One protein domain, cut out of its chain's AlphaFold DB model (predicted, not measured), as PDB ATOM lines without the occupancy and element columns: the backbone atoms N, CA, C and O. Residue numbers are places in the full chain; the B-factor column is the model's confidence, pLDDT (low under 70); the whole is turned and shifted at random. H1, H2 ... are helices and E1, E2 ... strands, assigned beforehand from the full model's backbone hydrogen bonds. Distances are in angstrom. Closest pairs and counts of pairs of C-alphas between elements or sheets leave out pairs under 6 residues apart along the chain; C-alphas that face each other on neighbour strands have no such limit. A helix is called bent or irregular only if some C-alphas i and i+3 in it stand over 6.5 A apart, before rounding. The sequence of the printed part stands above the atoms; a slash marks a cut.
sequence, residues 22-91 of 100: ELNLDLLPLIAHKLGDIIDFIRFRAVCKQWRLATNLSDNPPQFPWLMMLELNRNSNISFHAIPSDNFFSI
ATOM      1  N   GLU A  22       0.044 -28.791  46.382       83.88
ATOM      2  CA  GLU A  22       0.815 -29.840  45.696       83.88
ATOM      3  C   GLU A  22       0.060 -30.459  44.508       83.88
ATOM      4  O   GLU A  22       0.574 -31.356  43.832       83.88
ATOM      5  N   LEU A  23      -1.168 -30.007  44.238       86.25
ATOM      6  CA  LEU A  23      -1.934 -30.463  43.087       86.25
ATOM      7  C   LEU A  23      -1.192 -30.112  41.790       86.25
ATOM      8  O   LEU A  23      -0.780 -28.972  41.580       86.25
ATOM      9  N   ASN A  24      -1.052 -31.097  40.900       90.44
ATOM     10  CA  ASN A  24      -0.407 -30.886  39.609       90.44
ATOM     11  C   ASN A  24      -1.144 -29.785  38.822       90.44
ATOM     12  O   ASN A  24      -2.349 -29.888  38.581       90.44
ATOM     13  N   LEU A  25      -0.402 -28.752  38.410       90.81
ATOM     14  CA  LEU A  25      -0.923 -27.596  37.679       90.81
ATOM     15  C   LEU A  25      -1.611 -27.994  36.369       90.81
ATOM     16  O   LEU A  25      -2.599 -27.364  35.999       90.81
ATOM     17  N   ASP A  26      -1.168 -29.077  35.728       90.69
ATOM     18  CA  ASP A  26      -1.752 -29.588  34.482       90.69
ATOM     19  C   ASP A  26      -3.188 -30.111  34.667       90.69
ATOM     20  O   ASP A  26      -3.944 -30.246  33.705       90.69
ATOM     21  N   LEU A  27      -3.598 -30.393  35.910       92.12
ATOM     22  CA  LEU A  27      -4.959 -30.821  36.243       92.12
ATOM     23  C   LEU A  27      -5.899 -29.642  36.508       92.12
ATOM     24  O   LEU A  27      -7.117 -29.811  36.454       92.12
ATOM     25  N   LEU A  28      -5.366 -28.451  36.787       92.44
ATOM     26  CA  LEU A  28      -6.180 -27.279  37.104       92.44
ATOM     27  C   LEU A  28      -7.092 -26.846  35.945       92.44
ATOM     28  O   LEU A  28      -8.266 -26.600  36.228       92.44
ATOM     29  N   PRO A  29      -6.653 -26.827  34.666       91.81
ATOM     30  CA  PRO A  29      -7.563 -26.595  33.543       91.81
ATOM     31  C   PRO A  29      -8.703 -27.617  33.494       91.81
ATOM     32  O   PRO A  29      -9.858 -27.265  33.266       91.81
ATOM     33  N   LEU A  30      -8.396 -28.893  33.753       92.38
ATOM     34  CA  LEU A  30      -9.384 -29.972  33.705       92.38
ATOM     35  C   LEU A  30     -10.458 -29.797  34.779       92.38
ATOM     36  O   LEU A  30     -11.631 -30.042  34.509       92.38
ATOM     37  N   ILE A  31     -10.069 -29.361  35.979       92.44
ATOM     38  CA  ILE A  31     -11.006 -29.044  37.061       92.44
ATOM     39  C   ILE A  31     -11.811 -27.798  36.702       92.44
ATOM     40  O   ILE A  31     -13.033 -27.815  36.829       92.44
ATOM     41  N   ALA A  32     -11.151 -26.750  36.205       91.38
ATOM     42  CA  ALA A  32     -11.789 -25.494  35.834       91.38
ATOM     43  C   ALA A  32     -12.904 -25.697  34.794       91.38
ATOM     44  O   ALA A  32     -14.007 -25.195  34.983       91.38
ATOM     45  N   HIS A  33     -12.674 -26.540  33.782       89.06
ATOM     46  CA  HIS A  33     -13.681 -26.915  32.783       89.06
ATOM     47  C   HIS A  33     -14.876 -27.707  33.333       89.06
ATOM     48  O   HIS A  33     -15.880 -27.871  32.636       89.06
ATOM     49  N   LYS A  34     -14.774 -28.263  34.543       89.81
ATOM     50  CA  LYS A  34     -15.874 -28.972  35.213       89.81
ATOM     51  C   LYS A  34     -16.683 -28.067  36.136       89.81
ATOM     52  O   LYS A  34     -17.739 -28.494  36.596       89.81
ATOM     53  N   LEU A  35     -16.218 -26.849  36.402       88.56
ATOM     54  CA  LEU A  35     -16.971 -25.878  37.187       88.56
ATOM     55  C   LEU A  35     -18.137 -25.379  36.337       88.56
ATOM     56  O   LEU A  35     -17.922 -24.835  35.262       88.56
ATOM     57  N   GLY A  36     -19.365 -25.606  36.804       80.94
ATOM     58  CA  GLY A  36     -20.585 -25.169  36.117       80.94
ATOM     59  C   GLY A  36     -21.014 -23.742  36.470       80.94
ATOM     60  O   GLY A  36     -21.814 -23.156  35.750       80.94
ATOM     61  N   ASP A  37     -20.482 -23.188  37.561       81.56
ATOM     62  CA  ASP A  37     -20.771 -21.835  38.036       81.56
ATOM     63  C   ASP A  37     -19.544 -20.931  37.882       81.56
ATOM     64  O   ASP A  37     -18.419 -21.283  38.255       81.56
ATOM     65  N   ILE A  38     -19.767 -19.723  37.365       82.75
ATOM     66  CA  ILE A  38     -18.739 -18.695  37.260       82.75
ATOM     67  C   ILE A  38     -18.173 -18.304  38.616       82.75
ATOM     68  O   ILE A  38     -16.986 -17.997  38.711       82.75
ATOM     69  N   ILE A  39     -18.982 -18.301  39.671       83.00
ATOM     70  CA  ILE A  39     -18.485 -17.893  40.982       83.00
ATOM     71  C   ILE A  39     -17.459 -18.897  41.487       83.00
ATOM     72  O   ILE A  39     -16.398 -18.501  41.976       83.00
ATOM     73  N   ASP A  40     -17.732 -20.184  41.307       88.88
ATOM     74  CA  ASP A  40     -16.784 -21.235  41.646       88.88
ATOM     75  C   ASP A  40     -15.527 -21.134  40.785       88.88
ATOM     76  O   ASP A  40     -14.422 -21.232  41.314       88.88
ATOM     77  N   PHE A  41     -15.660 -20.805  39.498       90.94
ATOM     78  CA  PHE A  41     -14.513 -20.521  38.632       90.94
ATOM     79  C   PHE A  41     -13.684 -19.312  39.106       90.94
ATOM     80  O   PHE A  41     -12.452 -19.365  39.131       90.94
ATOM     81  N   ILE A  42     -14.323 -18.224  39.541       89.94
ATOM     82  CA  ILE A  42     -13.635 -17.044  40.087       89.94
ATOM     83  C   ILE A  42     -12.904 -17.401  41.385       89.94
ATOM     84  O   ILE A  42     -11.730 -17.055  41.536       89.94
ATOM     85  N   ARG A  43     -13.568 -18.111  42.306       91.81
ATOM     86  CA  ARG A  43     -12.974 -18.569  43.571       91.81
ATOM     87  C   ARG A  43     -11.798 -19.506  43.323       91.81
ATOM     88  O   ARG A  43     -10.745 -19.325  43.928       91.81
ATOM     89  N   PHE A  44     -11.939 -20.431  42.377       92.56
ATOM     90  CA  PHE A  44     -10.879 -21.341  41.952       92.56
ATOM     91  C   PHE A  44      -9.631 -20.571  41.496       92.56
ATOM     92  O   PHE A  44      -8.521 -20.820  41.962       92.56
ATOM     93  N   ARG A  45      -9.805 -19.529  40.676       92.38
ATOM     94  CA  ARG A  45      -8.703 -18.664  40.211       92.38
ATOM     95  C   ARG A  45      -8.156 -17.703  41.270       92.38
ATOM     96  O   ARG A  45      -7.140 -17.037  41.033       92.38
ATOM     97  N   ALA A  46      -8.825 -17.579  42.412       92.94
ATOM     98  CA  ALA A  46      -8.425 -16.707  43.509       92.94
ATOM     99  C   ALA A  46      -7.542 -17.405  44.558       92.94
ATOM    100  O   ALA A  46      -6.975 -16.701  45.388       92.94
ATOM    101  N   VAL A  47      -7.374 -18.735  44.494       91.94
ATOM    102  CA  VAL A  47      -6.585 -19.516  45.468       91.94
ATOM    103  C   VAL A  47      -5.146 -19.009  45.576       91.94
ATOM    104  O   VAL A  47      -4.697 -18.606  46.645       91.94
ATOM    105  N   CYS A  48      -4.408 -18.994  44.465       91.31
ATOM    106  CA  CYS A  48      -3.056 -18.443  44.412       91.31
ATOM    107  C   CYS A  48      -2.681 -18.025  42.980       91.31
ATOM    108  O   CYS A  48      -3.421 -18.257  42.020       91.31
ATOM    109  N   LYS A  49      -1.500 -17.412  42.815       91.06
ATOM    110  CA  LYS A  49      -1.002 -16.988  41.494       91.06
ATOM    111  C   LYS A  49      -0.829 -18.165  40.529       91.06
ATOM    112  O   LYS A  49      -1.153 -18.015  39.358       91.06
ATOM    113  N   GLN A  50      -0.349 -19.313  41.009       91.31
ATOM    114  CA  GLN A  50      -0.144 -20.490  40.158       91.31
ATOM    115  C   GLN A  50      -1.473 -21.022  39.618       91.31
ATOM    116  O   GLN A  50      -1.576 -21.266  38.422       91.31
ATOM    117  N   TRP A  51      -2.513 -21.089  40.454       92.75
ATOM    118  CA  TRP A  51      -3.842 -21.523  40.018       92.75
ATOM    119  C   TRP A  51      -4.449 -20.568  38.997       92.75
ATOM    120  O   TRP A  51      -4.982 -20.995  37.979       92.75
ATOM    121  N   ARG A  52      -4.286 -19.259  39.213       92.06
ATOM    122  CA  ARG A  52      -4.737 -18.245  38.257       92.06
ATOM    123  C   ARG A  52      -4.071 -18.377  36.887       92.06
ATOM    124  O   ARG A  52      -4.748 -18.164  35.886       92.06
ATOM    125  N   LEU A  53      -2.763 -18.649  36.861       92.12
ATOM    126  CA  LEU A  53      -1.962 -18.757  35.637       92.12
ATOM    127  C   LEU A  53      -2.172 -20.089  34.912       92.12
ATOM    128  O   LEU A  53      -2.097 -20.118  33.690       92.12
ATOM    129  N   ALA A  54      -2.448 -21.165  35.648       92.00
ATOM    130  CA  ALA A  54      -2.725 -22.480  35.080       92.00
ATOM    131  C   ALA A  54      -4.102 -22.569  34.400       92.00
ATOM    132  O   ALA A  54      -4.358 -23.520  33.680       92.00
ATOM    133  N   THR A  55      -4.990 -21.595  34.614       90.12
ATOM    134  CA  THR A  55      -6.326 -21.540  33.993       90.12
ATOM    135  C   THR A  55      -6.432 -20.411  32.978       90.12
ATOM    136  O   THR A  55      -6.077 -19.266  33.288       90.12
ATOM    137  N   ASN A  56      -7.018 -20.678  31.815       85.56
ATOM    138  CA  ASN A  56      -7.347 -19.640  30.848       85.56
ATOM    139  C   ASN A  56      -8.716 -19.029  31.148       85.56
ATOM    140  O   ASN A  56      -9.624 -19.684  31.645       85.56
ATOM    141  N   LEU A  57      -8.905 -17.756  30.794       80.06
ATOM    142  CA  LEU A  57     -10.226 -17.116  30.876       80.06
ATOM    143  C   LEU A  57     -11.262 -17.781  29.953       80.06
ATOM    144  O   LEU A  57     -12.460 -17.692  30.220       80.06
ATOM    145  N   SER A  58     -10.801 -18.456  28.896       80.12
ATOM    146  CA  SER A  58     -11.626 -19.285  28.013       80.12
ATOM    147  C   SER A  58     -12.186 -20.529  28.694       80.12
ATOM    148  O   SER A  58     -13.147 -21.094  28.191       80.12
ATOM    149  N   ASP A  59     -11.613 -20.941  29.826       79.00
ATOM    150  CA  ASP A  59     -12.041 -22.136  30.559       79.00
ATOM    151  C   ASP A  59     -13.234 -21.837  31.473       79.00
ATOM    152  O   ASP A  59     -13.686 -22.722  32.199       79.00
ATOM    153  N   ASN A  60     -13.736 -20.594  31.465       77.81
ATOM    154  CA  ASN A  60     -14.895 -20.232  32.267       77.81
ATOM    155  C   ASN A  60     -16.152 -20.968  31.767       77.81
ATOM    156  O   ASN A  60     -16.311 -21.149  30.553       77.81
ATOM    157  N   PRO A  61     -17.036 -21.393  32.684       76.38
ATOM    158  CA  PRO A  61     -18.286 -22.035  32.312       76.38
ATOM    159  C   PRO A  61     -19.114 -21.154  31.377       76.38
ATOM    160  O   PRO A  61     -19.131 -19.942  31.565       76.38
ATOM    161  N   PRO A  62     -19.858 -21.735  30.418       73.31
ATOM    162  CA  PRO A  62     -20.783 -20.982  29.585       73.31
ATOM    163  C   PRO A  62     -21.658 -20.046  30.421       73.31
ATOM    164  O   PRO A  62     -22.460 -20.481  31.246       73.31
ATOM    165  N   GLN A  63     -21.484 -18.748  30.199       70.62
ATOM    166  CA  GLN A  63     -22.226 -17.725  30.913       70.62
ATOM    167  C   GLN A  63     -23.578 -17.549  30.249       70.62
ATOM    168  O   GLN A  63     -23.666 -17.061  29.119       70.62
ATOM    169  N   PHE A  64     -24.641 -17.930  30.950       65.81
ATOM    170  CA  PHE A  64     -25.980 -17.548  30.533       65.81
ATOM    171  C   PHE A  64     -26.108 -16.023  30.604       65.81
ATOM    172  O   PHE A  64     -25.533 -15.402  31.504       65.81
ATOM    173  N   PRO A  65     -26.818 -15.391  29.655       68.00
ATOM    174  CA  PRO A  65     -27.058 -13.959  29.708       68.00
ATOM    175  C   PRO A  65     -27.724 -13.614  31.041       68.00
ATOM    176  O   PRO A  65     -28.724 -14.218  31.425       68.00
ATOM    177  N   TRP A  66     -27.131 -12.661  31.754       67.19
ATOM    178  CA  TRP A  66     -27.596 -12.247  33.069       67.19
ATOM    179  C   TRP A  66     -28.899 -11.471  32.868       67.19
ATOM    180  O   TRP A  66     -28.894 -10.385  32.284       67.19
ATOM    181  N   LEU A  67     -30.020 -12.033  33.314       68.06
ATOM    182  CA  LEU A  67     -31.305 -11.353  33.289       68.06
ATOM    183  C   LEU A  67     -31.330 -10.343  34.435       68.06
ATOM    184  O   LEU A  67     -31.325 -10.720  35.607       68.06
ATOM    185  N   MET A  68     -31.336  -9.061  34.086       69.75
ATOM    186  CA  MET A  68     -31.558  -7.988  35.046       69.75
ATOM    187  C   MET A  68     -33.040  -7.974  35.427       69.75
ATOM    188  O   MET A  68     -33.899  -7.740  34.577       69.75
ATOM    189  N   MET A  69     -33.333  -8.218  36.698       64.94
ATOM    190  CA  MET A  69     -34.664  -8.084  37.273       64.94
ATOM    191  C   MET A  69     -34.692  -6.794  38.091       64.94
ATOM    192  O   MET A  69     -33.873  -6.581  38.987       64.94
ATOM    193  N   LEU A  70     -35.618  -5.903  37.742       62.81
ATOM    194  CA  LEU A  70     -35.824  -4.646  38.449       62.81
ATOM    195  C   LEU A  70     -37.032  -4.794  39.374       62.81
ATOM    196  O   LEU A  70     -38.172  -4.832  38.909       62.81
ATOM    197  N   GLU A  71     -36.794  -4.856  40.681       65.56
ATOM    198  CA  GLU A  71     -37.876  -4.809  41.661       65.56
ATOM    199  C   GLU A  71     -38.276  -3.348  41.894       65.56
ATOM    200  O   GLU A  71     -37.585  -2.585  42.570       65.56
ATOM    201  N   LEU A  72     -39.413  -2.943  41.321       58.19
ATOM    202  CA  LEU A  72     -39.984  -1.597  41.462       58.19
ATOM    203  C   LEU A  72     -40.622  -1.377  42.855       58.19
ATOM    204  O   LEU A  72     -41.796  -1.028  42.962       58.19
ATOM    205  N   ASN A  73     -39.871  -1.598  43.937       59.28
ATOM    206  CA  ASN A  73     -40.238  -1.191  45.300       59.28
ATOM    207  C   ASN A  73     -39.453   0.077  45.695       59.28
ATOM    208  O   ASN A  73     -38.444   0.404  45.078       59.28
ATOM    209  N   ARG A  74     -39.904   0.795  46.737       53.78
ATOM    210  CA  ARG A  74     -39.328   2.047  47.273       53.78
ATOM    211  C   ARG A  74     -37.808   2.022  47.485       53.78
ATOM    212  O   ARG A  74     -37.205   3.088  47.474       53.78
ATOM    213  N   ASN A  75     -37.218   0.837  47.618       58.25
ATOM    214  CA  ASN A  75     -35.781   0.614  47.544       58.25
ATOM    215  C   ASN A  75     -35.536  -0.189  46.263       58.25
ATOM    216  O   ASN A  75     -35.747  -1.400  46.252       58.25
ATOM    217  N   SER A  76     -35.196   0.494  45.174       58.22
ATOM    218  CA  SER A  76     -34.976  -0.112  43.861       58.22
ATOM    219  C   SER A  76     -33.767  -1.049  43.903       58.22
ATOM    220  O   SER A  76     -32.638  -0.620  43.670       58.22
ATOM    221  N   ASN A  77     -34.001  -2.322  44.220       64.75
ATOM    222  CA  ASN A  77     -32.984  -3.362  44.160       64.75
ATOM    223  C   ASN A  77     -32.875  -3.870  42.718       64.75
ATOM    224  O   ASN A  77     -33.880  -4.181  42.075       64.75
ATOM    225  N   ILE A  78     -31.642  -3.944  42.218       65.56
ATOM    226  CA  ILE A  78     -31.324  -4.559  40.929       65.56
ATOM    227  C   ILE A  78     -30.728  -5.934  41.226       65.56
ATOM    228  O   ILE A  78     -29.626  -6.034  41.773       65.56
ATOM    229  N   SER A  79     -31.447  -6.993  40.863       65.75
ATOM    230  CA  SER A  79     -30.942  -8.364  40.937       65.75
ATOM    231  C   SER A  79     -30.590  -8.877  39.545       65.75
ATOM    232  O   SER A  79     -31.202  -8.507  38.542       65.75
ATOM    233  N   PHE A  80     -29.569  -9.727  39.471       63.94
ATOM    234  CA  PHE A  80     -29.179 -10.395  38.236       63.94
ATOM    235  C   PHE A  80     -29.333 -11.902  38.404       63.94
ATOM    236  O   PHE A  80     -28.894 -12.483  39.397       63.94
ATOM    237  N   HIS A  81     -29.948 -12.536  37.412       60.06
ATOM    238  CA  HIS A  81     -30.252 -13.961  37.419       60.06
ATOM    239  C   HIS A  81     -29.605 -14.642  36.216       60.06
ATOM    240  O   HIS A  81     -29.735 -14.164  35.091       60.06
ATOM    241  N   ALA A  82     -28.955 -15.782  36.432       56.34
ATOM    242  CA  ALA A  82     -28.546 -16.686  35.361       56.34
ATOM    243  C   ALA A  82     -29.485 -17.903  35.380       56.34
ATOM    244  O   ALA A  82     -29.653 -18.524  36.417       56.34
ATOM    245  N   ILE A  83     -30.130 -18.241  34.260       56.31
ATOM    246  CA  ILE A  83     -30.945 -19.467  34.120       56.31
ATOM    247  C   ILE A  83     -30.120 -20.453  33.284       56.31
ATOM    248  O   ILE A  83     -29.699 -20.038  32.206       56.31
ATOM    249  N   PRO A  84     -29.882 -21.719  33.701       53.44
ATOM    250  CA  PRO A  84     -30.601 -22.510  34.699       53.44
ATOM    251  C   PRO A  84     -29.761 -22.827  35.949       53.44
ATOM    252  O   PRO A  84     -29.974 -23.862  36.574       53.44
ATOM    253  N   SER A  85     -28.763 -22.011  36.295       53.50
ATOM    254  CA  SER A  85     -28.107 -22.171  37.591       53.50
ATOM    255  C   SER A  85     -29.043 -21.608  38.659       53.50
ATOM    256  O   SER A  85     -29.458 -20.460  38.570       53.50
ATOM    257  N   ASP A  86     -29.387 -22.386  39.684       54.84
ATOM    258  CA  ASP A  86     -30.201 -21.955  40.841       54.84
ATOM    259  C   ASP A  86     -29.519 -20.855  41.702       54.84
ATOM    260  O   ASP A  86     -29.797 -20.686  42.888       54.84
ATOM    261  N   ASN A  87     -28.602 -20.080  41.117       54.78
ATOM    262  CA  ASN A  87     -27.781 -19.081  41.776       54.78
ATOM    263  C   ASN A  87     -28.399 -17.690  41.579       54.78
ATOM    264  O   ASN A  87     -28.355 -17.103  40.497       54.78
ATOM    265  N   PHE A  88     -28.979 -17.153  42.653       54.12
ATOM    266  CA  PHE A  88     -29.498 -15.787  42.720       54.12
ATOM    267  C   PHE A  88     -28.391 -14.808  43.140       54.12
ATOM    268  O   PHE A  88     -27.732 -15.023  44.161       54.12
ATOM    269  N   PHE A  89     -28.220 -13.703  42.406       56.12
ATOM    270  CA  PHE A  89     -27.270 -12.643  42.754       56.12
ATOM    271  C   PHE A  89     -27.988 -11.305  42.981       56.12
ATOM    272  O   PHE A  89     -28.621 -10.761  42.077       56.12
ATOM    273  N   SER A  90     -27.842 -10.738  44.184       47.94
ATOM    274  CA  SER A  90     -28.225  -9.349  44.484       47.94
ATOM    275  C   SER A  90     -26.981  -8.471  44.459       47.94
ATOM    276  O   SER A  90     -26.035  -8.730  45.208       47.94
ATOM    277  N   ILE A  91     -26.967  -7.427  43.626       49.44
ATOM    278  CA  ILE A  91     -25.963  -6.369  43.759       49.44
ATOM    279  C   ILE A  91     -26.508  -5.388  44.788       49.44
ATOM    280  O   ILE A  91     -27.296  -4.501  44.469       49.44
TER     281      ILE A  91
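AT A GLANCE: This is residues 22 to 91 of the 100 residues of the protein "F-box protein" of Carex littledalei (UniProt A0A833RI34). Two separate lobes sit at opposite ends of a rod: a small, loosely gathered cluster of three short helices, H1, H2 and H3, and a three-stranded antiparallel sheet, E1, E2 and E3, with no helix on it. The long link of residues 55 to 66 joins the two lobes. The printed part has 70 residues, with three named helices followed by three named strands in the sheet order E1, E2, E3; the class is mixed, helices and strands. The whole is loose, with a radius of gyration of the C-alphas of 15.5 A and spans of 51 by 21 by 17 A.

HOW THE PARTS SIT: H1, residues 25 to 32, is close to but not clearly touching H2, residues 38 to 46; their closest C-alphas, of Ala 32 and Phe 41, are 6.3 A apart. They run opposite ways at a shallow tilt of 20 degrees. H3, residues 49 to 54, touches H1, about perpendicular at 77 degrees, with the closest C-alphas, of Leu 25 and Ala 54, 6.0 A apart. H2 and H3 touch only at the corner by their link, where the closest C-alphas, of Arg 45 and Arg 52, are 4.4 A apart. In H2 and H3 every O i to N i+4 pair is within hydrogen-bond range; in H1 it is 2 of 4. E1, residues 67 to 71, and E2, residues 77 to 81, form an antiparallel hairpin at 153 degrees, with N 67 and O 81 at 2.8 A and N 69 and O 79 at 2.8 A, within hydrogen-bond range. E2 and E3, residues 88 to 90, form a second antiparallel hairpin at 151 degrees, with N 80 and O 89 at 3.0 A. The three strands are a meander, each the antiparallel neighbour of the one before, and E1 and E3 are its edge strands. H1, H2 and H3 are not on the sheet.

IN THESE COORDINATES: H1 begins at C-alpha 25 (-0.923, -27.596, 37.679) and measures 11.2 A; it is irregular, but only just, with C-alphas 26 and 29 at 6.6 A. H2 measures 12.2 A and H3 8.6 A. E1 measures 12.5 A from C-alpha 67 (-31.305, -11.353, 33.289), and E2 12.9 A. E3, 6.8 A long, ends at C-alpha 90 (-28.225, -9.349, 44.484).

THE WHOLE: The two C-alphas farthest apart, of Asn 24 and Arg 74, are 51.6 A apart. The printed part has no cut. The link from H3 to E1, 12 residues, is long. The mean pLDDT of the printed part is 76.5, and residues 64 to 91 are under 70.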